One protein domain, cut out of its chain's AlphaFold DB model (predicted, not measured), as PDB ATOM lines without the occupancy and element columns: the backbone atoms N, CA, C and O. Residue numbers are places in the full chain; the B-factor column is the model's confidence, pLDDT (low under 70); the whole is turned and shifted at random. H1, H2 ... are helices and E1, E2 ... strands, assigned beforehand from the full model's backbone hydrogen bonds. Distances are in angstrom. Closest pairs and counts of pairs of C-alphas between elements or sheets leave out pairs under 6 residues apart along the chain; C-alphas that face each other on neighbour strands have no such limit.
ATOM      1  N   HIS A 348     103.766 214.501 231.102       81.06
ATOM      2  CA  HIS A 348     104.724 215.613 231.040       81.06
ATOM      3  C   HIS A 348     106.075 215.286 231.688       81.06
ATOM      4  O   HIS A 348     107.112 215.651 231.144       81.06
ATOM      5  N   SER A 349     106.085 214.570 232.816       79.19
ATOM      6  CA  SER A 349     107.329 214.152 233.480       79.19
ATOM      7  C   SER A 349     108.105 213.135 232.635       79.19
ATOM      8  O   SER A 349     109.327 213.037 232.722       79.19
ATOM      9  N   LEU A 350     107.406 212.373 231.786       79.75
ATOM     10  CA  LEU A 350     108.041 211.463 230.829       79.75
ATOM     11  C   LEU A 350     108.692 212.224 229.669       79.75
ATOM     12  O   LEU A 350     109.725 211.778 229.171       79.75
ATOM     13  N   LEU A 351     108.123 213.364 229.264       81.38
ATOM     14  CA  LEU A 351     108.692 214.199 228.206       81.38
ATOM     15  C   LEU A 351     109.970 214.914 228.627       81.38
ATOM     16  O   LEU A 351     110.846 215.085 227.789       81.38
ATOM     17  N   GLU A 352     110.120 215.290 229.898       83.06
ATOM     18  CA  GLU A 352     111.348 215.943 230.383       83.06
ATOM     19  C   GLU A 352     112.584 215.096 230.116       83.06
ATOM     20  O   GLU A 352     113.578 215.595 229.604       83.06
ATOM     21  N   LYS A 353     112.495 213.782 230.345       83.00
ATOM     22  CA  LYS A 353     113.603 212.866 230.055       83.00
ATOM     23  C   LYS A 353     113.958 212.842 228.568       83.00
ATOM     24  O   LYS A 353     115.139 212.816 228.224       83.00
ATOM     25  N   GLU A 354     112.952 212.851 227.690       86.94
ATOM     26  CA  GLU A 354     113.173 212.906 226.241       86.94
ATOM     27  C   GLU A 354     113.727 214.272 225.801       86.94
ATOM     28  O   GLU A 354     114.607 214.307 224.944       86.94
ATOM     29  N   GLN A 355     113.282 215.379 226.408       87.81
ATOM     30  CA  GLN A 355     113.816 216.725 226.158       87.81
ATOM     31  C   GLN A 355     115.280 216.833 226.567       87.81
ATOM     32  O   GLN A 355     116.091 217.311 225.776       87.81
ATOM     33  N   THR A 356     115.626 216.358 227.767       89.06
ATOM     34  CA  THR A 356     117.006 216.351 228.249       89.06
ATOM     35  C   THR A 356     117.886 215.574 227.284       89.06
ATOM     36  O   THR A 356     118.875 216.114 226.803       89.06
ATOM     37  N   ARG A 357     117.509 214.347 226.899       88.88
ATOM     38  CA  ARG A 357     118.306 213.568 225.935       88.88
ATOM     39  C   ARG A 357     118.415 214.260 224.580       88.88
ATOM     40  O   ARG A 357     119.515 214.416 224.070       88.88
ATOM     41  N   PHE A 358     117.304 214.763 224.045       88.06
ATOM     42  CA  PHE A 358     117.299 215.517 222.792       88.06
ATOM     43  C   PHE A 358     118.238 216.737 222.815       88.06
ATOM     44  O   PHE A 358     118.853 217.066 221.799       88.06
ATOM     45  N   LEU A 359     118.340 217.419 223.957       91.06
ATOM     46  CA  LEU A 359     119.248 218.543 224.142       91.06
ATOM     47  C   LEU A 359     120.706 218.073 224.223       91.06
ATOM     48  O   LEU A 359     121.535 218.526 223.434       91.06
ATOM     49  N   LEU A 360     121.014 217.166 225.153       92.56
ATOM     50  CA  LEU A 360     122.386 216.740 225.437       92.56
ATOM     51  C   LEU A 360     123.019 216.010 224.244       92.56
ATOM     52  O   LEU A 360     124.147 216.332 223.874       92.56
ATOM     53  N   ASP A 361     122.276 215.119 223.577       90.00
ATOM     54  CA  ASP A 361     122.766 214.344 222.428       90.00
ATOM     55  C   ASP A 361     123.232 215.244 221.273       90.00
ATOM     56  O   ASP A 361     124.115 214.869 220.497       90.00
ATOM     57  N   ASP A 362     122.646 216.435 221.136       87.44
ATOM     58  CA  ASP A 362     123.046 217.400 220.117       87.44
ATOM     59  C   ASP A 362     124.159 218.340 220.586       87.44
ATOM     60  O   ASP A 362     125.037 218.674 219.787       87.44
ATOM     61  N   LEU A 363     124.176 218.734 221.861       91.44
ATOM     62  CA  LEU A 363     125.247 219.572 222.406       91.44
ATOM     63  C   LEU A 363     126.586 218.824 222.485       91.44
ATOM     64  O   LEU A 363     127.614 219.414 222.169       91.44
ATOM     65  N   ILE A 364     126.586 217.520 222.787       92.69
ATOM     66  CA  ILE A 364     127.804 216.682 222.821       92.69
ATOM     67  C   ILE A 364     128.511 216.633 221.454       92.69
ATOM     68  O   ILE A 364     129.723 216.441 221.378       92.69
ATOM     69  N   LYS A 365     127.782 216.849 220.350       89.94
ATOM     70  CA  LYS A 365     128.358 216.893 218.993       89.94
ATOM     71  C   LYS A 365     129.157 218.176 218.725       89.94
ATOM     72  O   LYS A 365     129.806 218.280 217.684       89.94
ATOM     73  N   CYS A 366     129.085 219.168 219.610       89.06
ATOM     74  CA  CYS A 366     129.767 220.448 219.462       89.06
ATOM     75  C   CYS A 366     131.135 220.405 220.152       89.06
ATOM     76  O   CYS A 366     131.219 220.402 221.372       89.06
ATOM     77  N   ASN A 367     132.222 220.435 219.375       90.06
ATOM     78  CA  ASN A 367     133.591 220.287 219.899       90.06
ATOM     79  C   ASN A 367     133.982 221.317 220.980       90.06
ATOM     80  O   ASN A 367     134.849 221.044 221.816       90.06
ATOM     81  N   HIS A 368     133.394 222.515 220.942       90.94
ATOM     82  CA  HIS A 368     133.668 223.596 221.892       90.94
ATOM     83  C   HIS A 368     132.859 223.490 223.190       90.94
ATOM     84  O   HIS A 368     133.146 224.233 224.124       90.94
ATOM     85  N   LEU A 369     131.908 222.561 223.281       94.00
ATOM     86  CA  LEU A 369     131.115 222.326 224.481       94.00
ATOM     87  C   LEU A 369     131.614 221.073 225.202       94.00
ATOM     88  O   LEU A 369     131.894 220.061 224.564       94.00
ATOM     89  N   ASP A 370     131.695 221.136 226.528       95.44
ATOM     90  CA  ASP A 370     131.718 219.946 227.375       95.44
ATOM     91  C   ASP A 370     130.377 219.855 228.105       95.44
ATOM     92  O   ASP A 370     129.984 220.763 228.843       95.44
ATOM     93  N   VAL A 371     129.667 218.753 227.879       96.00
ATOM     94  CA  VAL A 371     128.412 218.446 228.563       96.00
ATOM     95  C   VAL A 371     128.736 217.599 229.785       96.00
ATOM     96  O   VAL A 371     129.216 216.474 229.652       96.00
ATOM     97  N   LEU A 372     128.506 218.149 230.974       96.75
ATOM     98  CA  LEU A 372     128.791 217.488 232.242       96.75
ATOM     99  C   LEU A 372     127.469 216.996 232.845       96.75
ATOM    100  O   LEU A 372     126.708 217.759 233.443       96.75
ATOM    101  N   GLU A 373     127.183 215.711 232.635       95.25
ATOM    102  CA  GLU A 373     125.924 215.062 233.021       95.25
ATOM    103  C   GLU A 373     125.917 214.617 234.491       95.25
ATOM    104  O   GLU A 373     125.855 213.425 234.798       95.25
ATOM    105  N   PHE A 374     125.993 215.576 235.407       96.25
ATOM    106  CA  PHE A 374     125.815 215.329 236.833       96.25
ATOM    107  C   PHE A 374     124.950 216.419 237.466       96.25
ATOM    108  O   PHE A 374     124.928 217.561 237.007       96.25
ATOM    109  N   GLU A 375     124.254 216.047 238.535       96.88
ATOM    110  CA  GLU A 375     123.315 216.924 239.231       96.88
ATOM    111  C   GLU A 375     123.973 217.599 240.442       96.88
ATOM    112  O   GLU A 375     124.835 217.006 241.090       96.88
ATOM    113  N   LEU A 376     123.504 218.789 240.821       97.31
ATOM    114  CA  LEU A 376     123.820 219.411 242.114       97.31
ATOM    115  C   LEU A 376     122.535 219.601 242.924       97.31
ATOM    116  O   LEU A 376     121.685 220.417 242.573       97.31
ATOM    117  N   LYS A 377     122.418 218.839 244.016       96.44
ATOM    118  CA  LYS A 377     121.253 218.772 244.914       96.44
ATOM    119  C   LYS A 377     121.703 218.706 246.383       96.44
ATOM    120  O   LYS A 377     122.859 218.353 246.629       96.44
ATOM    121  N   PRO A 378     120.836 219.001 247.376       94.81
ATOM    122  CA  PRO A 378     121.217 219.032 248.791       94.81
ATOM    123  C   PRO A 378     121.726 217.697 249.349       94.81
ATOM    124  O   PRO A 378     122.389 217.696 250.380       94.81
ATOM    125  N   ASP A 379     121.430 216.573 248.690       94.31
ATOM    126  CA  ASP A 379     121.928 215.237 249.042       94.31
ATOM    127  C   ASP A 379     123.355 214.961 248.527       94.31
ATOM    128  O   ASP A 379     123.922 213.915 248.840       94.31
ATOM    129  N   LYS A 380     123.936 215.867 247.725       94.94
ATOM    130  CA  LYS A 380     125.279 215.719 247.135       94.94
ATOM    131  C   LYS A 380     126.397 216.365 247.947       94.94
ATOM    132  O   LYS A 380     127.564 216.147 247.643       94.94
ATOM    133  N   PHE A 381     126.062 217.158 248.958       94.75
ATOM    134  CA  PHE A 381     127.023 217.880 249.789       94.75
ATOM    135  C   PHE A 381     126.460 218.108 251.196       94.75
ATOM    136  O   PHE A 381     125.295 217.818 251.465       94.75
ATOM    137  N   ASP A 382     127.282 218.632 252.106       93.00
ATOM    138  CA  ASP A 382     126.813 219.018 253.438       93.00
ATOM    139  C   ASP A 382     125.971 220.299 253.351       93.00
ATOM    140  O   ASP A 382     126.497 221.407 253.214       93.00
ATOM    141  N   SER A 383     124.651 220.121 253.378       91.19
ATOM    142  CA  SER A 383     123.646 221.182 253.297       91.19
ATOM    143  C   SER A 383     123.111 221.616 254.667       91.19
ATOM    144  O   SER A 383     122.130 222.354 254.726       91.19
ATOM    145  N   SER A 384     123.747 221.198 255.771       90.31
ATOM    146  CA  SER A 384     123.290 221.496 257.139       90.31
ATOM    147  C   SER A 384     123.162 222.996 257.446       90.31
ATOM    148  O   SER A 384     122.238 223.392 258.158       90.31
ATOM    149  N   ASP A 385     124.007 223.831 256.838       88.06
ATOM    150  CA  ASP A 385     123.963 225.297 256.956       88.06
ATOM    151  C   ASP A 385     122.833 225.958 256.136       88.06
ATOM    152  O   ASP A 385     122.595 227.161 256.254       88.06
ATOM    153  N   TYR A 386     122.107 225.189 255.316       88.31
ATOM    154  CA  TYR A 386     121.057 225.680 254.421       88.31
ATOM    155  C   TYR A 386     119.721 224.980 254.707       88.31
ATOM    156  O   TYR A 386     119.269 224.147 253.911       88.31
ATOM    157  N   PRO A 387     119.041 225.322 255.818       82.38
ATOM    158  CA  PRO A 387     117.694 224.825 256.057       82.38
ATOM    159  C   PRO A 387     116.781 225.225 254.888       82.38
ATOM    160  O   PRO A 387     116.895 226.326 254.341       82.38
ATOM    161  N   ASP A 388     115.912 224.300 254.481       86.44
ATOM    162  CA  ASP A 388     114.950 224.458 253.380       86.44
ATOM    163  C   ASP A 388     115.559 224.693 251.984       86.44
ATOM    164  O   ASP A 388     114.868 225.170 251.079       86.44
ATOM    165  N   LEU A 389     116.835 224.343 251.769       91.12
ATOM    166  CA  LEU A 389     117.466 224.448 250.455       91.12
ATOM    167  C   LEU A 389     116.786 223.535 249.429       91.12
ATOM    168  O   LEU A 389     116.681 222.324 249.613       91.12
ATOM    169  N   ARG A 390     116.382 224.126 248.303       93.00
ATOM    170  CA  ARG A 390     115.738 223.430 247.178       93.00
ATOM    171  C   ARG A 390     116.639 223.337 245.951       93.00
ATOM    172  O   ARG A 390     116.118 223.124 244.867       93.00
ATOM    173  N   LEU A 391     117.947 223.546 246.112       96.50
ATOM    174  CA  LEU A 391     118.898 223.605 245.003       96.50
ATOM    175  C   LEU A 391     118.739 222.390 244.086       96.50
ATOM    176  O   LEU A 391     118.769 221.258 244.557       96.50
ATOM    177  N   ASP A 392     118.554 222.621 242.796       96.56
ATOM    178  CA  ASP A 392     118.432 221.539 241.828       96.56
ATOM    179  C   ASP A 392     118.970 222.011 240.481       96.56
ATOM    180  O   ASP A 392     118.365 222.856 239.817       96.56
ATOM    181  N   VAL A 393     120.147 221.496 240.140       97.88
ATOM    182  CA  VAL A 393     120.774 221.638 238.827       97.88
ATOM    183  C   VAL A 393     120.765 220.260 238.179       97.88
ATOM    184  O   VAL A 393     121.350 219.333 238.740       97.88
ATOM    185  N   ASP A 394     120.142 220.133 237.009       96.38
ATOM    186  CA  ASP A 394     120.058 218.869 236.273       96.38
ATOM    187  C   ASP A 394     121.398 218.495 235.611       96.38
ATOM    188  O   ASP A 394     121.761 217.319 235.552       96.38
ATOM    189  N   PHE A 395     122.114 219.478 235.053       97.31
ATOM    190  CA  PHE A 395     123.401 219.285 234.373       97.31
ATOM    191  C   PHE A 395     124.159 220.607 234.185       97.31
ATOM    192  O   PHE A 395     123.601 221.698 234.328       97.31
ATOM    193  N   PHE A 396     125.433 220.507 233.793       98.25
ATOM    194  CA  PHE A 396     126.267 221.663 233.469       98.25
ATOM    195  C   PHE A 396     126.715 221.641 232.009       98.25
ATOM    196  O   PHE A 396     127.033 220.589 231.450       98.25
ATOM    197  N   ILE A 397     126.781 222.822 231.397       97.38
ATOM    198  CA  ILE A 397     127.362 223.011 230.065       97.38
ATOM    199  C   ILE A 397     128.556 223.945 230.199       97.38
ATOM    200  O   ILE A 397     128.387 225.128 230.495       97.38
ATOM    201  N   ARG A 398     129.759 223.426 229.959       96.62
ATOM    202  CA  ARG A 398     130.967 224.242 229.839       96.62
ATOM    203  C   ARG A 398     131.156 224.633 228.383       96.62
ATOM    204  O   ARG A 398     131.334 223.781 227.516       96.62
ATOM    205  N   ASP A 399     131.188 225.930 228.134       94.44
ATOM    206  CA  ASP A 399     131.512 226.497 226.839       94.44
ATOM    207  C   ASP A 399     132.967 226.962 226.798       94.44
ATOM    208  O   ASP A 399     133.329 228.019 227.323       94.44
ATOM    209  N   LYS A 400     133.815 226.175 226.134       92.50
ATOM    210  CA  LYS A 400     135.251 226.453 226.006       92.50
ATOM    211  C   LYS A 400     135.544 227.622 225.065       92.50
ATOM    212  O   LYS A 400     136.647 228.157 225.109       92.50
ATOM    213  N   SER A 401     134.597 228.016 224.207       89.88
ATOM    214  CA  SER A 401     134.807 229.110 223.246       89.88
ATOM    215  C   SER A 401     134.776 230.490 223.905       89.88
ATOM    216  O   SER A 401     135.445 231.408 223.432       89.88
ATOM    217  N   ILE A 402     134.040 230.619 225.013       91.19
ATOM    218  CA  ILE A 402     133.861 231.871 225.766       91.19
ATOM    219  C   ILE A 402     134.200 231.738 227.258       91.19
ATOM    220  O   ILE A 402     134.102 232.719 227.989       91.19
ATOM    221  N   ASN A 403     134.647 230.556 227.699       92.00
ATOM    222  CA  ASN A 403     135.057 230.253 229.073       92.00
ATOM    223  C   ASN A 403     133.948 230.509 230.112       92.00
ATOM    224  O   ASN A 403     134.164 231.179 231.121       92.00
ATOM    225  N   ILE A 404     132.745 229.989 229.842       95.44
ATOM    226  CA  ILE A 404     131.567 230.110 230.714       95.44
ATOM    227  C   ILE A 404     131.029 228.718 231.044       95.44
ATOM    228  O   ILE A 404     131.013 227.837 230.186       95.44
ATOM    229  N   VAL A 405     130.551 228.532 232.276       97.75
ATOM    230  CA  VAL A 405     129.836 227.322 232.692       97.75
ATOM    231  C   VAL A 405     128.406 227.679 233.080       97.75
ATOM    232  O   VAL A 405     128.170 228.493 233.974       97.75
ATOM    233  N   TYR A 406     127.453 227.048 232.405       98.00
ATOM    234  CA  TYR A 406     126.029 227.181 232.679       98.00
ATOM    235  C   TYR A 406     125.586 226.061 233.619       98.00
ATOM    236  O   TYR A 406     125.799 224.889 233.314       98.00
ATOM    237  N   ALA A 407     124.965 226.424 234.739       98.25
ATOM    238  CA  ALA A 407     124.258 225.506 235.623       98.25
ATOM    239  C   ALA A 407     122.792 225.480 235.186       98.25
ATOM    240  O   ALA A 407     122.094 226.493 235.288       98.25
ATOM    241  N   VAL A 408     122.357 224.355 234.623       98.06
ATOM    242  CA  VAL A 408     121.100 224.281 233.883       98.06
ATOM    243  C   VAL A 408     120.055 223.510 234.670       98.06
ATOM    244  O   VAL A 408     120.305 222.391 235.115       98.06
ATOM    245  N   GLN A 409     118.863 224.095 234.765       95.94
ATOM    246  CA  GLN A 409     117.665 223.411 235.226       95.94
ATOM    247  C   GLN A 409     116.632 223.324 234.107       95.94
ATOM    248  O   GLN A 409     116.230 224.347 233.551       95.94
ATOM    249  N   LEU A 410     116.184 222.117 233.767       94.06
ATOM    250  CA  LEU A 410     115.258 221.880 232.665       94.06
ATOM    251  C   LEU A 410     113.835 221.659 233.191       94.06
ATOM    252  O   LEU A 410     113.601 220.896 234.126       94.06
ATOM    253  N   LYS A 411     112.852 222.331 232.582       92.00
ATOM    254  CA  LYS A 411     111.428 222.194 232.924       92.00
ATOM    255  C   LYS A 411     110.559 222.051 231.677       92.00
ATOM    256  O   LYS A 411     110.461 222.969 230.870       92.00
ATOM    257  N   HIS A 412     109.814 220.951 231.580       87.94
ATOM    258  CA  HIS A 412     108.699 220.831 230.641       87.94
ATOM    259  C   HIS A 412     107.405 221.268 231.326       87.94
ATOM    260  O   HIS A 412     106.872 220.589 232.209       87.94
ATOM    261  N   VAL A 413     106.861 222.385 230.864       85.25
ATOM    262  CA  VAL A 413     105.658 223.030 231.382       85.25
ATOM    263  C   VAL A 413     104.449 222.635 230.528       85.25
ATOM    264  O   VAL A 413     104.549 222.518 229.306       85.25
ATOM    265  N   THR A 414     103.305 222.392 231.168       79.12
ATOM    266  CA  THR A 414     102.023 222.183 230.477       79.12
ATOM    267  C   THR A 414     101.556 223.476 229.827       79.12
ATOM    268  O   THR A 414     101.625 224.536 230.454       79.12
ATOM    269  N   THR A 415     101.058 223.399 228.593       68.75
ATOM    270  CA  THR A 415     100.570 224.590 227.897       68.75
ATOM    271  C   THR A 415      99.351 225.159 228.627       68.75
ATOM    272  O   THR A 415      98.418 224.436 228.977       68.75
ATOM    273  N   ASP A 416      99.342 226.470 228.870       67.62
ATOM    274  CA  ASP A 416      98.207 227.139 229.504       67.62
ATOM    275  C   ASP A 416      97.193 227.651 228.462       67.62
ATOM    276  O   ASP A 416      97.515 228.029 227.330       67.62
ATOM    277  N   THR A 417      95.926 227.684 228.869       64.44
ATOM    278  CA  THR A 417      94.834 228.341 228.129       64.44
ATOM    279  C   THR A 417      94.842 229.858 228.313       64.44
ATOM    280  O   THR A 417      94.221 230.587 227.542       64.44
ATOM    281  N   GLU A 418      95.601 230.368 229.278       70.06
ATOM    282  CA  GLU A 418      95.850 231.800 229.432       70.06
ATOM    283  C   GLU A 418      96.905 232.292 228.425       70.06
ATOM    284  O   GLU A 418      97.732 231.516 227.952       70.06
ATOM    285  N   ALA A 419      96.857 233.575 228.067       67.12
ATOM    286  CA  ALA A 419      97.784 234.214 227.132       67.12
ATOM    287  C   ALA A 419      98.276 235.563 227.687       67.12
ATOM    288  O   ALA A 419      97.710 236.088 228.651       67.12
ATOM    289  N   GLY A 420      99.338 236.098 227.079       76.31
ATOM    290  CA  GLY A 420      99.940 237.385 227.436       76.31
ATOM    291  C   GLY A 420     100.481 237.442 228.866       76.31
ATOM    292  O   GLY A 420     100.758 236.414 229.492       76.31
ATOM    293  N   LEU A 421     100.570 238.660 229.410       81.50
ATOM    294  CA  LEU A 421     101.110 238.943 230.745       81.50
ATOM    295  C   LEU A 421     100.515 238.067 231.849       81.50
ATOM    296  O   LEU A 421     101.232 237.595 232.726       81.50
ATOM    297  N   LYS A 422      99.205 237.803 231.812       85.31
ATOM    298  CA  LYS A 422      98.550 236.972 232.829       85.31
ATOM    299  C   LYS A 422      99.185 235.580 232.914       85.31
ATOM    300  O   LYS A 422      99.471 235.103 234.013       85.31
ATOM    301  N   SER A 423      99.430 234.960 231.758       84.75
ATOM    302  CA  SER A 423     100.071 233.647 231.668       84.75
ATOM    303  C   SER A 423     101.494 233.692 232.220       84.75
ATOM    304  O   SER A 423     101.874 232.821 232.997       84.75
ATOM    305  N   TRP A 424     102.254 234.743 231.912       86.12
ATOM    306  CA  TRP A 424     103.616 234.902 232.421       86.12
ATOM    307  C   TRP A 424     103.648 234.957 233.941       86.12
ATOM    308  O   TRP A 424     104.287 234.117 234.568       86.12
ATOM    309  N   PHE A 425     102.881 235.875 234.538       87.75
ATOM    310  CA  PHE A 425     102.800 236.039 235.992       87.75
ATOM    311  C   PHE A 425     102.336 234.771 236.701       87.75
ATOM    312  O   PHE A 425     102.785 234.481 237.808       87.75
ATOM    313  N   LYS A 426     101.464 233.989 236.065       87.69
ATOM    314  CA  LYS A 426     101.097 232.668 236.565       87.69
ATOM    315  C   LYS A 426     102.304 231.735 236.556       87.69
ATOM    316  O   LYS A 426     102.670 231.233 237.611       87.69
ATOM    317  N   LEU A 427     102.929 231.539 235.396       88.56
ATOM    318  CA  LEU A 427     104.001 230.566 235.183       88.56
ATOM    319  C   LEU A 427     105.250 230.831 236.033       88.56
ATOM    320  O   LEU A 427     105.799 229.879 236.588       88.56
ATOM    321  N   ILE A 428     105.677 232.092 236.154       87.88
ATOM    322  CA  ILE A 428     106.896 232.459 236.895       87.88
ATOM    323  C   ILE A 428     106.619 232.967 238.313       87.88
ATOM    324  O   ILE A 428     107.531 233.002 239.124       87.88
ATOM    325  N   GLY A 429     105.392 233.389 238.633       81.88
ATOM    326  CA  GLY A 429     105.086 234.043 239.911       81.88
ATOM    327  C   GLY A 429     104.416 233.159 240.957       81.88
ATOM    328  O   GLY A 429     104.498 233.470 242.143       81.88
ATOM    329  N   GLN A 430     103.738 232.079 240.558       83.00
ATOM    330  CA  GLN A 430     103.026 231.203 241.493       83.00
ATOM    331  C   GLN A 430     103.907 230.036 241.952       83.00
ATOM    332  O   GLN A 430     104.507 229.338 241.138       83.00
ATOM    333  N   GLU A 431     103.994 229.812 243.265       76.75
ATOM    334  CA  GLU A 431     104.866 228.797 243.886       76.75
ATOM    335  C   GLU A 431     104.583 227.357 243.420       76.75
ATOM    336  O   GLU A 431     105.506 226.554 243.318       76.75
ATOM    337  N   ASP A 432     103.329 227.032 243.093       79.06
ATOM    338  CA  ASP A 432     102.909 225.701 242.632       79.06
ATOM    339  C   ASP A 432     103.188 225.458 241.140       79.06
ATOM    340  O   ASP A 432     102.923 224.367 240.626       79.06
ATOM    341  N   LYS A 433     103.686 226.464 240.409       87.12
ATOM    342  CA  LYS A 433     103.971 226.328 238.982       87.12
ATOM    343  C   LYS A 433     105.370 225.808 238.753       87.12
ATOM    344  O   LYS A 433     106.353 226.347 239.245       87.12
ATOM    345  N   LYS A 434     105.437 224.791 237.895       89.44
ATOM    346  CA  LYS A 434     106.648 224.037 237.575       89.44
ATOM    347  C   LYS A 434     107.808 224.909 237.086       89.44
ATOM    348  O   LYS A 434     108.955 224.625 237.417       89.44
ATOM    349  N   LEU A 435     107.515 225.972 236.331       91.00
ATOM    350  CA  LEU A 435     108.541 226.910 235.875       91.00
ATOM    351  C   LEU A 435     109.104 227.739 237.037       91.00
ATOM    352  O   LEU A 435     110.318 227.792 237.198       91.00
ATOM    353  N   ASN A 436     108.245 228.302 237.893       91.06
ATOM    354  CA  ASN A 436     108.684 228.968 239.120       91.06
ATOM    355  C   ASN A 436     109.426 228.018 240.069       91.06
ATOM    356  O   ASN A 436     110.428 228.407 240.653       91.06
ATOM    357  N   THR A 437     109.017 226.748 240.172       91.50
ATOM    358  CA  THR A 437     109.802 225.740 240.897       91.50
ATOM    359  C   THR A 437     111.229 225.666 240.351       91.50
ATOM    360  O   THR A 437     112.160 225.721 241.139       91.50
ATOM    361  N   GLY A 438     111.416 225.626 239.026       92.81
ATOM    362  CA  GLY A 438     112.749 225.667 238.409       92.81
ATOM    363  C   GLY A 438     113.548 226.934 238.732       92.81
ATOM    364  O   GLY A 438     114.747 226.848 238.963       92.81
ATOM    365  N   ILE A 439     112.886 228.091 238.808       93.62
ATOM    366  CA  ILE A 439     113.512 229.365 239.195       93.62
ATOM    367  C   ILE A 439     113.981 229.313 240.658       93.62
ATOM    368  O   ILE A 439     115.153 229.554 240.937       93.62
ATOM    369  N   LEU A 440     113.096 228.930 241.584       92.31
ATOM    370  CA  LEU A 440     113.408 228.811 243.015       92.31
ATOM    371  C   LEU A 440     114.518 227.782 243.280       92.31
ATOM    372  O   LEU A 440     115.332 227.950 244.180       92.31
ATOM    373  N   GLN A 441     114.584 226.726 242.471       94.12
ATOM    374  CA  GLN A 441     115.630 225.709 242.554       94.12
ATOM    375  C   GLN A 441     117.030 226.229 242.192       94.12
ATOM    376  O   GLN A 441     118.009 225.605 242.582       94.12
ATOM    377  N   LEU A 442     117.158 227.360 241.491       95.94
ATOM    378  CA  LEU A 442     118.453 227.971 241.170       95.94
ATOM    379  C   LEU A 442     118.757 229.231 241.993       95.94
ATOM    380  O   LEU A 442     119.876 229.738 241.940       95.94
ATOM    381  N   GLU A 443     117.801 229.731 242.779       92.50
ATOM    382  CA  GLU A 443     117.879 231.056 243.412       92.50
ATOM    383  C   GLU A 443     119.069 231.216 244.373       92.50
ATOM    384  O   GLU A 443     119.631 232.304 244.471       92.50
ATOM    385  N   ARG A 444     119.476 230.133 245.051       93.31
ATOM    386  CA  ARG A 444     120.578 230.116 246.030       93.31
ATOM    387  C   ARG A 444     121.852 229.464 245.491       93.31
ATOM    388  O   ARG A 444     122.735 229.145 246.282       93.31
ATOM    389  N   LEU A 445     121.966 229.245 244.175       95.88
ATOM    390  CA  LEU A 445     123.151 228.612 243.579       95.88
ATOM    391  C   LEU A 445     124.434 229.358 243.974       95.88
ATOM    392  O   LEU A 445     125.340 228.748 244.539       95.88
ATOM    393  N   ASP A 446     124.467 230.674 243.748       93.88
ATOM    394  CA  ASP A 446     125.621 231.526 244.061       93.88
ATOM    395  C   ASP A 446     125.957 231.512 245.556       93.88
ATOM    396  O   ASP A 446     127.124 231.473 245.941       93.88
ATOM    397  N   GLU A 447     124.941 231.514 246.420       93.75
ATOM    398  CA  GLU A 447     125.130 231.438 247.869       93.75
ATOM    399  C   GLU A 447     125.817 230.122 248.262       93.75
ATOM    400  O   GLU A 447     126.814 230.137 248.986       93.75
ATOM    401  N   VAL A 448     125.328 228.996 247.737       94.94
ATOM    402  CA  VAL A 448     125.853 227.659 248.038       94.94
ATOM    403  C   VAL A 448     127.291 227.509 247.551       94.94
ATOM    404  O   VAL A 448     128.149 227.077 248.322       94.94
ATOM    405  N   VAL A 449     127.602 227.895 246.310       94.31
ATOM    406  CA  VAL A 449     128.965 227.722 245.771       94.31
ATOM    407  C   VAL A 449     129.989 228.639 246.435       94.31
ATOM    408  O   VAL A 449     131.153 228.253 246.580       94.31
ATOM    409  N   ASN A 450     129.573 229.816 246.908       93.19
ATOM    410  CA  ASN A 450     130.454 230.741 247.620       93.19
ATOM    411  C   ASN A 450     130.686 230.329 249.079       93.19
ATOM    412  O   ASN A 450     131.802 230.473 249.584       93.19
ATOM    413  N   ASN A 451     129.694 229.736 249.743       94.06
ATOM    414  CA  ASN A 451     129.755 229.519 251.190       94.06
ATOM    415  C   ASN A 451     129.957 228.048 251.607       94.06
ATOM    416  O   ASN A 451     130.464 227.811 252.697       94.06
ATOM    417  N   SER A 452     129.672 227.057 250.754       94.88
ATOM    418  CA  SER A 452     129.866 225.630 251.074       94.88
ATOM    419  C   SER A 452     131.145 225.050 250.456       94.88
ATOM    420  O   SER A 452     131.268 224.920 249.237       94.88
ATOM    421  N   SER A 453     132.118 224.658 251.290       95.00
ATOM    422  CA  SER A 453     133.325 223.962 250.813       95.00
ATOM    423  C   SER A 453     133.020 222.568 250.276       95.00
ATOM    424  O   SER A 453     133.589 222.196 249.255       95.00
ATOM    425  N   SER A 454     132.093 221.839 250.902       96.81
ATOM    426  CA  SER A 454     131.694 220.497 250.470       96.81
ATOM    427  C   SER A 454     131.008 220.521 249.100       96.81
ATOM    428  O   SER A 454     131.298 219.673 248.259       96.81
ATOM    429  N   ALA A 455     130.179 221.535 248.817       96.31
ATOM    430  CA  ALA A 455     129.602 221.728 247.486       96.31
ATOM    431  C   ALA A 455     130.687 222.000 246.432       96.31
ATOM    432  O   ALA A 455     130.657 221.425 245.345       96.31
ATOM    433  N   ARG A 456     131.680 222.843 246.754       97.19
ATOM    434  CA  ARG A 456     132.814 223.108 245.852       97.19
ATOM    435  C   ARG A 456     133.651 221.858 245.599       97.19
ATOM    436  O   ARG A 456     134.032 221.622 244.462       97.19
ATOM    437  N   GLU A 457     133.941 221.073 246.631       97.56
ATOM    438  CA  GLU A 457     134.686 219.816 246.505       97.56
ATOM    439  C   GLU A 457     133.950 218.829 245.597       97.56
ATOM    440  O   GLU A 457     134.540 218.353 244.628       97.56
ATOM    441  N   TYR A 458     132.644 218.637 245.809       97.81
ATOM    442  CA  TYR A 458     131.804 217.810 244.941       97.81
ATOM    443  C   TYR A 458     131.841 218.271 243.472       97.81
ATOM    444  O   TYR A 458     132.006 217.459 242.560       97.81
ATOM    445  N   LEU A 459     131.733 219.579 243.218       97.75
ATOM    446  CA  LEU A 459     131.800 220.136 241.862       97.75
ATOM    447  C   LEU A 459     133.175 219.920 241.204       97.75
ATOM    448  O   LEU A 459     133.243 219.633 240.007       97.75
ATOM    449  N   ILE A 460     134.263 220.017 241.976       97.88
ATOM    450  CA  ILE A 460     135.628 219.751 241.495       97.88
ATOM    451  C   ILE A 460     135.806 218.275 241.137       97.88
ATOM    452  O   ILE A 460     136.352 217.963 240.078       97.88
ATOM    453  N   GLU A 461     135.321 217.365 241.983       97.50
ATOM    454  CA  GLU A 461     135.367 215.917 241.738       97.50
ATOM    455  C   GLU A 461     134.624 215.517 240.457       97.50
ATOM    456  O   GLU A 461     135.045 214.594 239.760       97.50
ATOM    457  N   ASN A 462     133.566 216.253 240.104       97.19
ATOM    458  CA  ASN A 462     132.790 216.045 238.880       97.19
ATOM    459  C   ASN A 462     133.303 216.857 237.672       97.19
ATOM    460  O   ASN A 462     132.663 216.903 236.621       97.19
ATOM    461  N   GLY A 463     134.493 217.453 237.787       96.00
ATOM    462  CA  GLY A 463     135.256 217.958 236.649       96.00
ATOM    463  C   GLY A 463     135.224 219.468 236.438       96.00
ATOM    464  O   GLY A 463     135.764 219.914 235.423       96.00
ATOM    465  N   LEU A 464     134.645 220.261 237.348       97.25
ATOM    466  CA  LEU A 464     134.729 221.727 237.311       97.25
ATOM    467  C   LEU A 464     136.012 222.251 237.972       97.25
ATOM    468  O   LEU A 464     136.569 221.658 238.891       97.25
ATOM    469  N   THR A 465     136.501 223.397 237.512       96.19
ATOM    470  CA  THR A 465     137.629 224.097 238.135       96.19
ATOM    471  C   THR A 465     137.144 225.074 239.205       96.19
ATOM    472  O   THR A 465     135.996 225.514 239.204       96.19
ATOM    473  N   LYS A 466     138.038 225.464 240.121       94.06
ATOM    474  CA  LYS A 466     137.717 226.429 241.189       94.06
ATOM    475  C   LYS A 466     137.194 227.762 240.644       94.06
ATOM    476  O   LYS A 466     136.244 228.304 241.199       94.06
ATOM    477  N   ASP A 467     137.788 228.251 239.560       93.56
ATOM    478  CA  ASP A 467     137.425 229.541 238.962       93.56
ATOM    479  C   ASP A 467     136.064 229.486 238.251       93.56
ATOM    480  O   ASP A 467     135.316 230.465 238.265       93.56
ATOM    481  N   GLU A 468     135.715 228.333 237.668       96.12
ATOM    482  CA  GLU A 468     134.403 228.106 237.051       96.12
ATOM    483  C   GLU A 468     133.286 228.061 238.094       96.12
ATOM    484  O   GLU A 468     132.227 228.648 237.885       96.12
ATOM    485  N   ILE A 469     133.525 227.398 239.230       96.19
ATOM    486  CA  ILE A 469     132.515 227.202 240.279       96.19
ATOM    487  C   ILE A 469     132.037 228.534 240.866       96.19
ATOM    488  O   ILE A 469     130.852 228.697 241.138       96.19
ATOM    489  N   LEU A 470     132.939 229.503 241.028       92.62
ATOM    490  CA  LEU A 470     132.599 230.825 241.567       92.62
ATOM    491  C   LEU A 470     131.876 231.731 240.554       92.62
ATOM    492  O   LEU A 470     131.448 232.823 240.913       92.62
ATOM    493  N   ASN A 471     131.752 231.299 239.295       93.62
ATOM    494  CA  ASN A 471     131.195 232.088 238.195       93.62
ATOM    495  C   ASN A 471     130.115 231.340 237.395       93.62
ATOM    496  O   ASN A 471     129.851 231.705 236.243       93.62
ATOM    497  N   LEU A 472     129.494 230.313 237.985       97.25
ATOM    498  CA  LEU A 472     128.403 229.571 237.353       97.25
ATOM    499  C   LEU A 472     127.266 230.509 236.938       97.25
ATOM    500  O   LEU A 472     126.920 231.453 237.643       97.25
ATOM    501  N   LYS A 473     126.678 230.248 235.771       97.25
ATOM    502  CA  LYS A 473     125.549 231.021 235.245       97.25
ATOM    503  C   LYS A 473     124.261 230.210 235.394       97.25
ATOM    504  O   LYS A 473     124.153 229.181 234.723       97.25
ATOM    505  N   PRO A 474     123.306 230.619 236.250       97.31
ATOM    506  CA  PRO A 474     122.061 229.882 236.436       97.31
ATOM    507  C   PRO A 474     121.123 230.084 235.240       97.31
ATOM    508  O   PRO A 474     120.715 231.206 234.935       97.31
ATOM    509  N   ILE A 475     120.762 228.991 234.569       97.50
ATOM    510  CA  ILE A 475     119.888 228.990 233.392       97.50
ATOM    511  C   ILE A 475     118.717 228.037 233.636       97.50
ATOM    512  O   ILE A 475     118.921 226.854 233.907       97.50
ATOM    513  N   VAL A 476     117.487 228.521 233.471       96.69
ATOM    514  CA  VAL A 476     116.304 227.659 233.381       96.69
ATOM    515  C   VAL A 476     115.935 227.479 231.912       96.69
ATOM    516  O   VAL A 476     115.646 228.445 231.207       96.69
ATOM    517  N   VAL A 477     115.918 226.231 231.456       95.69
ATOM    518  CA  VAL A 477     115.532 225.855 230.093       95.69
ATOM    519  C   VAL A 477     114.115 225.296 230.098       95.69
ATOM    520  O   VAL A 477     113.788 224.428 230.907       95.69
ATOM    521  N   HIS A 478     113.261 225.769 229.189       93.06
ATOM    522  CA  HIS A 478     111.849 225.386 229.143       93.06
ATOM    523  C   HIS A 478     111.274 225.274 227.728       93.06
ATOM    524  O   HIS A 478     111.947 225.519 226.732       93.06
ATOM    525  N   ASN A 479     109.988 224.929 227.624       87.81
ATOM    526  CA  ASN A 479     109.254 224.783 226.359       87.81
ATOM    527  C   ASN A 479     108.285 225.935 226.022       87.81
ATOM    528  O   ASN A 479     107.492 225.805 225.091       87.81
ATOM    529  N   ILE A 480     108.302 227.036 226.779       87.31
ATOM    530  CA  ILE A 480     107.420 228.193 226.562       87.31
ATOM    531  C   ILE A 480     108.126 229.270 225.723       87.31
ATOM    532  O   ILE A 480     108.902 230.052 226.257       87.31
ATOM    533  N   GLY A 481     107.826 229.350 224.423       83.56
ATOM    534  CA  GLY A 481     108.530 230.263 223.507       83.56
ATOM    535  C   GLY A 481     108.350 231.761 223.788       83.56
ATOM    536  O   GLY A 481     109.245 232.540 223.489       83.56
ATOM    537  N   SER A 482     107.238 232.180 224.402       82.31
ATOM    538  CA  SER A 482     107.024 233.591 224.770       82.31
ATOM    539  C   SER A 482     107.806 234.034 226.012       82.31
ATOM    540  O   SER A 482     107.962 235.227 226.233       82.31
ATOM    541  N   LEU A 483     108.321 233.096 226.815       86.19
ATOM    542  CA  LEU A 483     109.153 233.379 227.993       86.19
ATOM    543  C   LEU A 483     110.650 233.215 227.690       86.19
ATOM    544  O   LEU A 483     111.428 232.829 228.552       86.19
ATOM    545  N   ASP A 484     111.053 233.471 226.452       89.75
ATOM    546  CA  ASP A 484     112.431 233.301 226.010       89.75
ATOM    547  C   ASP A 484     113.274 234.555 226.276       89.75
ATOM    548  O   ASP A 484     112.774 235.681 226.228       89.75
ATOM    549  N   CYS A 485     114.572 234.367 226.521       91.31
ATOM    550  CA  CYS A 485     115.538 235.448 226.724       91.31
ATOM    551  C   CYS A 485     115.231 236.365 227.933       91.31
ATOM    552  O   CYS A 485     115.662 237.514 227.964       91.31
ATOM    553  N   ILE A 486     114.515 235.906 228.962       90.19
ATOM    554  CA  ILE A 486     114.175 236.746 230.128       90.19
ATOM    555  C   ILE A 486     115.241 236.618 231.221       90.19
ATOM    556  O   ILE A 486     115.644 235.512 231.562       90.19
ATOM    557  N   THR A 487     115.638 237.736 231.836       90.50
ATOM    558  CA  THR A 487     116.451 237.735 233.065       90.50
ATOM    559  C   THR A 487     115.590 238.057 234.283       90.50
ATOM    560  O   THR A 487     114.894 239.077 234.328       90.50
ATOM    561  N   LEU A 488     115.666 237.188 235.286       90.75
ATOM    562  CA  LEU A 488     115.016 237.332 236.583       90.75
ATOM    563  C   LEU A 488     116.027 237.749 237.662       90.75
ATOM    564  O   LEU A 488     117.194 238.042 237.391       90.75
ATOM    565  N   HIS A 489     115.556 237.814 238.905       87.38
ATOM    566  CA  HIS A 489     116.402 238.025 240.076       87.38
ATOM    567  C   HIS A 489     117.546 236.987 240.144       87.38
ATOM    568  O   HIS A 489     117.477 235.917 239.537       87.38
ATOM    569  N   ASN A 490     118.625 237.326 240.855       88.81
ATOM    570  CA  ASN A 490     119.839 236.502 240.989       88.81
ATOM    571  C   ASN A 490     120.503 236.103 239.652       88.81
ATOM    572  O   ASN A 490     121.249 235.135 239.591       88.81
ATOM    573  N   GLY A 491     120.238 236.842 238.568       90.25
ATOM    574  CA  GLY A 491     120.840 236.583 237.257       90.25
ATOM    575  C   GLY A 491     120.316 235.328 236.555       90.25
ATOM    576  O   GLY A 491     120.889 234.927 235.542       90.25
ATOM    577  N   ILE A 492     119.231 234.722 237.054       94.69
ATOM    578  CA  ILE A 492     118.617 233.543 236.440       94.69
ATOM    579  C   ILE A 492     118.065 233.934 235.073       94.69
ATOM    580  O   ILE A 492     117.181 234.790 234.975       94.69
ATOM    581  N   CYS A 493     118.566 233.292 234.021       95.00
ATOM    582  CA  CYS A 493     118.061 233.505 232.670       95.00
ATOM    583  C   CYS A 493     117.123 232.370 232.251       95.00
ATOM    584  O   CYS A 493     117.418 231.194 232.468       95.00
ATOM    585  N   LEU A 494     115.996 232.733 231.646       94.88
ATOM    586  CA  LEU A 494     115.016 231.819 231.078       94.88
ATOM    587  C   LEU A 494     115.242 231.702 229.573       94.88
ATOM    588  O   LEU A 494     115.316 232.721 228.882       94.88
ATOM    589  N   TYR A 495     115.318 230.472 229.074       94.31
ATOM    590  CA  TYR A 495     115.420 230.217 227.646       94.31
ATOM    591  C   TYR A 495     114.484 229.114 227.188       94.31
ATOM    592  O   TYR A 495     114.375 228.045 227.797       94.31
ATOM    593  N   ASP A 496     113.891 229.337 226.022       92.50
ATOM    594  CA  ASP A 496     113.315 228.257 225.246       92.50
ATOM    595  C   ASP A 496     114.407 227.245 224.856       92.50
ATOM    596  O   ASP A 496     115.504 227.621 224.434       92.50
ATOM    597  N   LEU A 497     114.111 225.946 224.960       92.50
ATOM    598  CA  LEU A 497     115.066 224.870 224.688       92.50
ATOM    599  C   LEU A 497     115.693 224.979 223.299       92.50
ATOM    600  O   LEU A 497     116.894 224.737 223.150       92.50
ATOM    601  N   TYR A 498     114.922 225.348 222.271       88.44
ATOM    602  CA  TYR A 498     115.490 225.505 220.937       88.44
ATOM    603  C   TYR A 498     116.383 226.731 220.834       88.44
ATOM    604  O   TYR A 498     117.411 226.637 220.164       88.44
ATOM    605  N   THR A 499     116.049 227.837 221.494       89.50
ATOM    606  CA  THR A 499     116.920 229.014 221.545       89.50
ATOM    607  C   THR A 499     118.225 228.689 222.259       89.50
ATOM    608  O   THR A 499     119.287 228.858 221.661       89.50
ATOM    609  N   PHE A 500     118.152 228.108 223.459       92.94
ATOM    610  CA  PHE A 500     119.309 227.661 224.239       92.94
ATOM    611  C   PHE A 500     120.232 226.750 223.415       92.94
ATOM    612  O   PHE A 500     121.421 227.021 223.243       92.94
ATOM    613  N   LYS A 501     119.660 225.706 222.806       90.12
ATOM    614  CA  LYS A 501     120.395 224.764 221.955       90.12
ATOM    615  C   LYS A 501     121.028 225.436 220.737       90.12
ATOM    616  O   LYS A 501     122.181 225.157 220.407       90.12
ATOM    617  N   LYS A 502     120.277 226.278 220.020       86.56
ATOM    618  CA  LYS A 502     120.757 226.947 218.800       86.56
ATOM    619  C   LYS A 502     121.906 227.892 219.107       86.56
ATOM    620  O   LYS A 502     122.886 227.892 218.372       86.56
ATOM    621  N   VAL A 503     121.800 228.648 220.194       88.00
ATOM    622  CA  VAL A 503     122.840 229.581 220.629       88.00
ATOM    623  C   VAL A 503     124.151 228.856 220.917       88.00
ATOM    624  O   VAL A 503     125.193 229.252 220.400       88.00
ATOM    625  N   LEU A 504     124.092 227.750 221.660       89.12
ATOM    626  CA  LEU A 504     125.278 226.953 221.986       89.12
ATOM    627  C   LEU A 504     125.875 226.221 220.776       89.12
ATOM    628  O   LEU A 504     127.077 225.978 220.723       89.12
ATOM    629  N   SER A 505     125.057 225.874 219.781       82.56
ATOM    630  CA  SER A 505     125.509 225.175 218.566       82.56
ATOM    631  C   SER A 505     125.959 226.106 217.429       82.56
ATOM    632  O   SER A 505     126.280 225.623 216.341       82.56
ATOM    633  N   GLY A 506     126.051 227.419 217.677       71.69
ATOM    634  CA  GLY A 506     126.594 228.403 216.730       71.69
ATOM    635  C   GLY A 506     125.561 229.144 215.874       71.69
ATOM    636  O   GLY A 506     125.917 229.617 214.797       71.69
ATOM    637  N   CYS A 507     124.314 229.245 216.355       65.69
ATOM    638  CA  CYS A 507     123.162 229.952 215.775       65.69
ATOM    639  C   CYS A 507     122.877 229.632 214.296       65.69
ATOM    640  O   CYS A 507     123.566 230.095 213.384       65.69
ATOM    641  N   TRP A 508     121.801 228.878 214.044       63.06
ATOM    642  CA  TRP A 508     121.266 228.679 212.695       63.06
ATOM    643  C   TRP A 508     119.767 229.017 212.591       63.06
ATOM    644  O   TRP A 508     118.911 228.458 213.286       63.06
ATOM    645  N   GLY A 509     119.414 229.921 211.680       61.38
ATOM    646  CA  GLY A 509     118.048 230.088 211.190       61.38
ATOM    647  C   GLY A 509     117.713 229.110 210.056       61.38
ATOM    648  O   GLY A 509     118.484 228.952 209.103       61.38
ATOM    649  N   SER A 510     116.534 228.485 210.121       66.12
ATOM    650  CA  SER A 510     115.928 227.780 208.984       66.12
ATOM    651  C   SER A 510     114.877 228.670 208.319       66.12
ATOM    652  O   SER A 510     114.043 229.242 209.019       66.12
ATOM    653  N   ILE A 511     114.895 228.769 206.987       67.50
ATOM    654  CA  ILE A 511     113.798 229.354 206.204       67.50
ATOM    655  C   ILE A 511     113.044 228.213 205.542       67.50
ATOM    656  O   ILE A 511     113.653 227.335 204.933       67.50
ATOM    657  N   GLU A 512     111.725 228.267 205.639       70.69
ATOM    658  CA  GLU A 512     110.808 227.357 204.968       70.69
ATOM    659  C   GLU A 512     109.955 228.175 204.003       70.69
ATOM    660  O   GLU A 512     109.460 229.244 204.371       70.69
ATOM    661  N   PHE A 513     109.774 227.693 202.778       74.69
ATOM    662  CA  PHE A 513     108.883 228.337 201.820       74.69
ATOM    663  C   PHE A 513     108.065 227.310 201.044       74.69
ATOM    664  O   PHE A 513     108.529 226.212 200.742       74.69
ATOM    665  N   TYR A 514     106.824 227.686 200.730       74.69
ATOM    666  CA  TYR A 514     105.944 226.931 199.847       74.69
ATOM    667  C   TYR A 514     105.352 227.864 198.793       74.69
ATOM    668  O   TYR A 514     104.591 228.772 199.128       74.69
ATOM    669  N   GLN A 515     105.704 227.663 197.524       75.56
ATOM    670  CA  GLN A 515     105.220 228.494 196.422       75.56
ATOM    671  C   GLN A 515     105.072 227.668 195.142       75.56
ATOM    672  O   GLN A 515     105.925 226.845 194.827       75.56
ATOM    673  N   ASN A 516     103.989 227.900 194.390       72.75
ATOM    674  CA  ASN A 516     103.717 227.242 193.103       72.75
ATOM    675  C   ASN A 516     103.809 225.701 193.156       72.75
ATOM    676  O   ASN A 516     104.281 225.070 192.216       72.75
ATOM    677  N   GLY A 517     103.388 225.093 194.270       72.19
ATOM    678  CA  GLY A 517     103.439 223.640 194.457       72.19
ATOM    679  C   GLY A 517     104.766 223.092 194.995       72.19
ATOM    680  O   GLY A 517     104.832 221.903 195.300       72.19
ATOM    681  N   TYR A 518     105.793 223.928 195.159       79.44
ATOM    682  CA  TYR A 518     107.125 223.526 195.608       79.44
ATOM    683  C   TYR A 518     107.374 223.913 197.070       79.44
ATOM    684  O   TYR A 518     107.128 225.056 197.451       79.44
ATOM    685  N   TYR A 519     107.860 222.958 197.869       82.25
ATOM    686  CA  TYR A 519     108.276 223.147 199.264       82.25
ATOM    687  C   TYR A 519     109.788 222.976 199.387       82.25
ATOM    688  O   TYR A 519     110.319 221.957 198.940       82.25
ATOM    689  N   GLU A 520     110.448 223.909 200.069       81.19
ATOM    690  CA  GLU A 520     111.860 223.803 200.437       81.19
ATOM    691  C   GLU A 520     112.097 224.328 201.859       81.19
ATOM    692  O   GLU A 520     111.470 225.288 202.317       81.19
ATOM    693  N   SER A 521     113.032 223.678 202.555       77.31
ATOM    694  CA  SER A 521     113.576 224.118 203.836       77.31
ATOM    695  C   SER A 521     115.089 224.241 203.705       77.31
ATOM    696  O   SER A 521     115.766 223.278 203.345       77.31
ATOM    697  N   SER A 522     115.624 225.426 203.993       71.31
ATOM    698  CA  SER A 522     117.062 225.694 203.945       71.31
ATOM    699  C   SER A 522     117.560 226.209 205.290       71.31
ATOM    700  O   SER A 522     116.876 226.971 205.973       71.31
ATOM    701  N   PHE A 523     118.794 225.864 205.652       69.00
ATOM    702  CA  PHE A 523     119.484 226.400 206.825       69.00
ATOM    703  C   PHE A 523     120.832 226.992 206.408       69.00
ATOM    704  O   PHE A 523     121.477 226.497 205.485       69.00
ATOM    705  N   SER A 524     121.262 228.069 207.065       60.16
ATOM    706  CA  SER A 524     122.642 228.552 206.955       60.16
ATOM    707  C   SER A 524     123.399 228.170 208.206       60.16
ATOM    708  O   SER A 524     123.004 228.554 209.304       60.16
ATOM    709  N   LYS A 525     124.516 227.469 208.033       59.97
ATOM    710  CA  LYS A 525     125.504 227.302 209.093       59.97
ATOM    711  C   LYS A 525     126.537 228.419 208.953       59.97
ATOM    712  O   LYS A 525     127.072 228.608 207.861       59.97
ATOM    713  N   LYS A 526     126.801 229.187 210.015       59.25
ATOM    714  CA  LYS A 526     127.943 230.114 210.019       59.25
ATOM    715  C   LYS A 526     129.239 229.304 209.885       59.25
ATOM    716  O   LYS A 526     129.348 228.205 210.419       59.25
ATOM    717  N   ASN A 527     130.231 229.853 209.180       53.47
ATOM    718  CA  ASN A 527     131.539 229.205 208.989       53.47
ATOM    719  C   ASN A 527     132.354 229.089 210.293       53.47
ATOM    720  O   ASN A 527     133.332 228.346 210.332       53.47
ATOM    721  N   VAL A 528     131.964 229.816 211.346       56.03
ATOM    722  CA  VAL A 528     132.602 229.800 212.666       56.03
ATOM    723  C   VAL A 528     131.537 229.441 213.703       56.03
ATOM    724  O   VAL A 528     130.594 230.206 213.902       56.03
ATOM    725  N   ASN A 529     131.678 228.276 214.341       58.25
ATOM    726  CA  ASN A 529     130.814 227.824 215.436       58.25
ATOM    727  C   ASN A 529     131.261 228.490 216.748       58.25
ATOM    728  O   ASN A 529     131.847 227.826 217.599       58.25
ATOM    729  N   ASN A 530     131.043 229.794 216.903       66.19
ATOM    730  CA  ASN A 530     131.199 230.420 218.216       66.19
ATOM    731  C   ASN A 530     129.823 230.527 218.859       66.19
ATOM    732  O   ASN A 530     128.879 231.001 218.218       66.19
ATOM    733  N   SER A 531     129.716 230.081 220.106       81.81
ATOM    734  CA  SER A 531     128.519 230.305 220.903       81.81
ATOM    735  C   SER A 531     128.336 231.783 221.216       81.81
ATOM    736  O   SER A 531     129.268 232.589 221.139       81.81
ATOM    737  N   VAL A 532     127.122 232.120 221.630       88.69
ATOM    738  CA  VAL A 532     126.795 233.420 222.210       88.69
ATOM    739  C   VAL A 532     126.622 233.242 223.715       88.69
ATOM    740  O   VAL A 532     126.098 232.225 224.164       88.69
ATOM    741  N   ASP A 533     127.077 234.221 224.493       91.19
ATOM    742  CA  ASP A 533     126.931 234.215 225.949       91.19
ATOM    743  C   ASP A 533     125.450 234.290 226.353       91.19
ATOM    744  O   ASP A 533     124.794 235.318 226.168       91.19
ATOM    745  N   LEU A 534     124.943 233.191 226.920       92.62
ATOM    746  CA  LEU A 534     123.563 233.044 227.388       92.62
ATOM    747  C   LEU A 534     123.309 233.721 228.741       92.62
ATOM    748  O   LEU A 534     122.161 233.822 229.162       92.62
ATOM    749  N   SER A 535     124.333 234.200 229.444       90.50
ATOM    750  CA  SER A 535     124.128 234.946 230.694       90.50
ATOM    751  C   SER A 535     123.629 236.376 230.467       90.50
ATOM    752  O   SER A 535     123.192 237.038 231.407       90.50
ATOM    753  N   ASN A 536     123.648 236.846 229.215       89.75
ATOM    754  CA  ASN A 536     123.091 238.131 228.817       89.75
ATOM    755  C   ASN A 536     122.163 237.961 227.604       89.75
ATOM    756  O   ASN A 536     122.643 237.882 226.468       89.75
ATOM    757  N   PRO A 537     120.834 237.984 227.805       89.75
ATOM    758  CA  PRO A 537     119.893 237.777 226.714       89.75
ATOM    759  C   PRO A 537     119.995 238.777 225.561       89.75
ATOM    760  O   PRO A 537     119.640 238.440 224.434       89.75
ATOM    761  N   ARG A 538     120.532 239.988 225.783       88.75
ATOM    762  CA  ARG A 538     120.763 240.945 224.686       88.75
ATOM    763  C   ARG A 538     121.739 240.401 223.649       88.75
ATOM    764  O   ARG A 538     121.495 240.569 222.462       88.75
ATOM    765  N   ASN A 539     122.775 239.677 224.077       88.00
ATOM    766  CA  ASN A 539     123.729 239.059 223.156       88.00
ATOM    767  C   ASN A 539     123.025 238.049 222.237       88.00
ATOM    768  O   ASN A 539     123.300 237.990 221.039       88.00
ATOM    769  N   VAL A 540     122.099 237.266 222.799       89.00
ATOM    770  CA  VAL A 540     121.295 236.291 222.051       89.00
ATOM    771  C   VAL A 540     120.405 237.002 221.036       89.00
ATOM    772  O   VAL A 540     120.420 236.645 219.859       89.00
ATOM    773  N   ILE A 541     119.687 238.039 221.468       88.69
ATOM    774  CA  ILE A 541     118.833 238.859 220.600       88.69
ATOM    775  C   ILE A 541     119.647 239.433 219.436       88.69
ATOM    776  O   ILE A 541     119.267 239.246 218.279       88.69
ATOM    777  N   ASP A 542     120.795 240.048 219.726       86.31
ATOM    778  CA  ASP A 542     121.698 240.637 218.732       86.31
ATOM    779  C   ASP A 542     122.199 239.595 217.721       86.31
ATOM    780  O   ASP A 542     122.276 239.856 216.516       86.31
ATOM    781  N   ALA A 543     122.490 238.378 218.187       82.88
ATOM    782  CA  ALA A 543     122.910 237.286 217.322       82.88
ATOM    783  C   ALA A 543     121.804 236.833 216.358       82.88
ATOM    784  O   ALA A 543     122.110 236.561 215.194       82.88
ATOM    785  N   TYR A 544     120.548 236.783 216.819       82.00
ATOM    786  CA  TYR A 544     119.387 236.448 215.990       82.00
ATOM    787  C   TYR A 544     119.091 237.547 214.970       82.00
ATOM    788  O   TYR A 544     119.035 237.276 213.772       82.00
ATOM    789  N   ILE A 545     118.949 238.804 215.398       80.62
ATOM    790  CA  ILE A 545     118.633 239.908 214.471       80.62
ATOM    791  C   ILE A 545     119.767 240.184 213.475       80.62
ATOM    792  O   ILE A 545     119.531 240.752 212.408       80.62
ATOM    793  N   GLY A 546     120.994 239.772 213.804       75.38
ATOM    794  CA  GLY A 546     122.148 239.839 212.916       75.38
ATOM    795  C   GLY A 546     122.109 238.846 211.748       75.38
ATOM    796  O   GLY A 546     122.870 239.018 210.794       75.38
ATOM    797  N   GLU A 547     121.253 237.815 211.765       75.06
ATOM    798  CA  GLU A 547     121.119 236.926 210.607       75.06
ATOM    799  C   GLU A 547     120.166 237.523 209.564       75.06
ATOM    800  O   GLU A 547     119.017 237.856 209.850       75.06
ATOM    801  N   ALA A 548     120.603 237.561 208.300       62.28
ATOM    802  CA  ALA A 548     119.833 238.111 207.177       62.28
ATOM    803  C   ALA A 548     118.445 237.466 206.965       62.28
ATOM    804  O   ALA A 548     117.628 237.986 206.211       62.28
ATOM    805  N   ARG A 549     118.184 236.323 207.605       70.12
ATOM    806  CA  ARG A 549     116.946 235.540 207.514       70.12
ATOM    807  C   ARG A 549     115.874 235.994 208.510       70.12
ATOM    808  O   ARG A 549     114.705 235.685 208.321       70.12
ATOM    809  N   PHE A 550     116.258 236.749 209.535       73.62
ATOM    810  CA  PHE A 550     115.377 237.256 210.588       73.62
ATOM    811  C   PHE A 550     114.919 238.701 210.318       73.62
ATOM    812  O   PHE A 550     114.648 239.478 211.230       73.62
ATOM    813  N   THR A 551     114.783 239.084 209.045       69.88
ATOM    814  CA  THR A 551     114.313 240.425 208.651       69.88
ATOM    815  C   THR A 551     112.897 240.726 209.138       69.88
ATOM    816  O   THR A 551     112.618 241.877 209.464       69.88
ATOM    817  N   GLU A 552     112.029 239.712 209.265       70.62
ATOM    818  CA  GLU A 552     110.667 239.869 209.805       70.62
ATOM    819  C   GLU A 552     110.645 240.281 211.288       70.62
ATOM    820  O   GLU A 552     109.705 240.954 211.700       70.62
ATOM    821  N   ILE A 553     111.677 239.948 212.080       76.94
ATOM    822  CA  ILE A 553     111.788 240.387 213.486       76.94
ATOM    823  C   ILE A 553     112.648 241.633 213.659       76.94
ATOM    824  O   ILE A 553     112.807 242.086 214.780       76.94
ATOM    825  N   LYS A 554     113.189 242.240 212.596       72.75
ATOM    826  CA  LYS A 554     114.107 243.391 212.715       72.75
ATOM    827  C   LYS A 554     113.516 244.580 213.493       72.75
ATOM    828  O   LYS A 554     114.262 245.398 214.021       72.75
ATOM    829  N   HIS A 555     112.190 244.677 213.555       76.94
ATOM    830  CA  HIS A 555     111.454 245.727 214.261       76.94
ATOM    831  C   HIS A 555     110.615 245.186 215.427       76.94
ATOM    832  O   HIS A 555     109.579 245.765 215.756       76.94
ATOM    833  N   PHE A 556     111.052 244.084 216.051       84.12
ATOM    834  CA  PHE A 556     110.394 243.489 217.221       84.12
ATOM    835  C   PHE A 556     110.210 244.501 218.364       84.12
ATOM    836  O   PHE A 556     109.226 244.456 219.092       84.12
ATOM    837  N   ASP A 557     111.132 245.455 218.492       85.31
ATOM    838  CA  ASP A 557     111.153 246.479 219.532       85.31
ATOM    839  C   ASP A 557     110.389 247.760 219.155       85.31
ATOM    840  O   ASP A 557     110.517 248.776 219.839       85.31
TER     841      ASP A 557
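What this domain is: This is residues 348 to 557 of the 580 residues of an uncharacterized protein of Colwellia chukchiensis (UniProt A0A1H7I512). A strongly twisted five-stranded sheet curls round the short helix H7, with H1 on the same face as H7 and H3 over the other face. The hairpin E6 and E7 reaches away from this body at one end, its residues 514 to 519 sticking out free; toward the other end lie H4, H5, H6 and the long loop 373 to 394. The printed part has 210 residues, in the order H1 E1 E2 E3 H2 H3 H4 H5 H6 E4 E5 H7 E6 E7 H8, and its class is mixed, helices and strands. The sheet is mixed, in the order E1 E2 E3 E4 E5. The whole is compact by its radius of gyration of the C-alphas, 18.2 A, yet elongated, spanning 67 by 40 by 33 A.

Where its parts are: Start with the sheet: E1 is residues 369 to 372, E2 395 to 399, E3 404 to 411 and 21.8 A long, E4 473 to 478 and 16.0 A, E5 493 to 496. Find C-alpha 348 at (104.724, 215.613, 231.040); from there H1 runs 22.6 A to residue 363. Look next for H2 at 420 to 429, H3 at 434 to 440, H4 at 445 to 451, H5 at 453 to 461, H6 at 466 to 469 and H7 at 497 to 504. E6, 510 to 515, is 16.5 A long and E7, 518 to 523, 16.9 A. H8, 537 to 545, ends at C-alpha 545, (118.633, 239.908, 214.471).

How they stand to each other: E1 E2 E3 form a meander, each strand the antiparallel neighbour of the one before; see N 370 and O 398, 2.8 A, and N 397 and O 406, 3.0 A. E3 and E4 are parallel, with N 409 and O 475 at 2.9 A, and make a strand-helix-strand unit with H2 to H6 between them. E4 and E5 are parallel, with N 476 and O 493 at 2.9 A. H1 touches H7 with residues 359 to 363 alone, Leu 359 and Lys 501 closest by C-alphas at 6.7 A. H3 touches H2, the closest C-alphas being Asn 436 and Ile 428, 4.5 A. H5 touches H6, and only just touches H4, only at the corner, with 3 pairs of C-alphas within 8 A. H8 is close to H7 but not clearly touching. In the hairpin E6 and E7, N 513 and O 520 are 3.0 A apart. Every O i to N i+4 pair is within hydrogen-bond range in H2, H3, H4, H5, H7 and H8; H1 has 9 of 12, and H6 is too short for one.

The domain as a whole: The C-alphas farthest apart, of Ser 384 and Asn 516, are 67.2 A apart. The printed part has no cut. The links E1 to E2, E4 to E5 and E7 to H8 are long. The model's mean pLDDT is 86.9 over the printed part; 19 residues are under 70, among them 507 to 511 and 523 to 530.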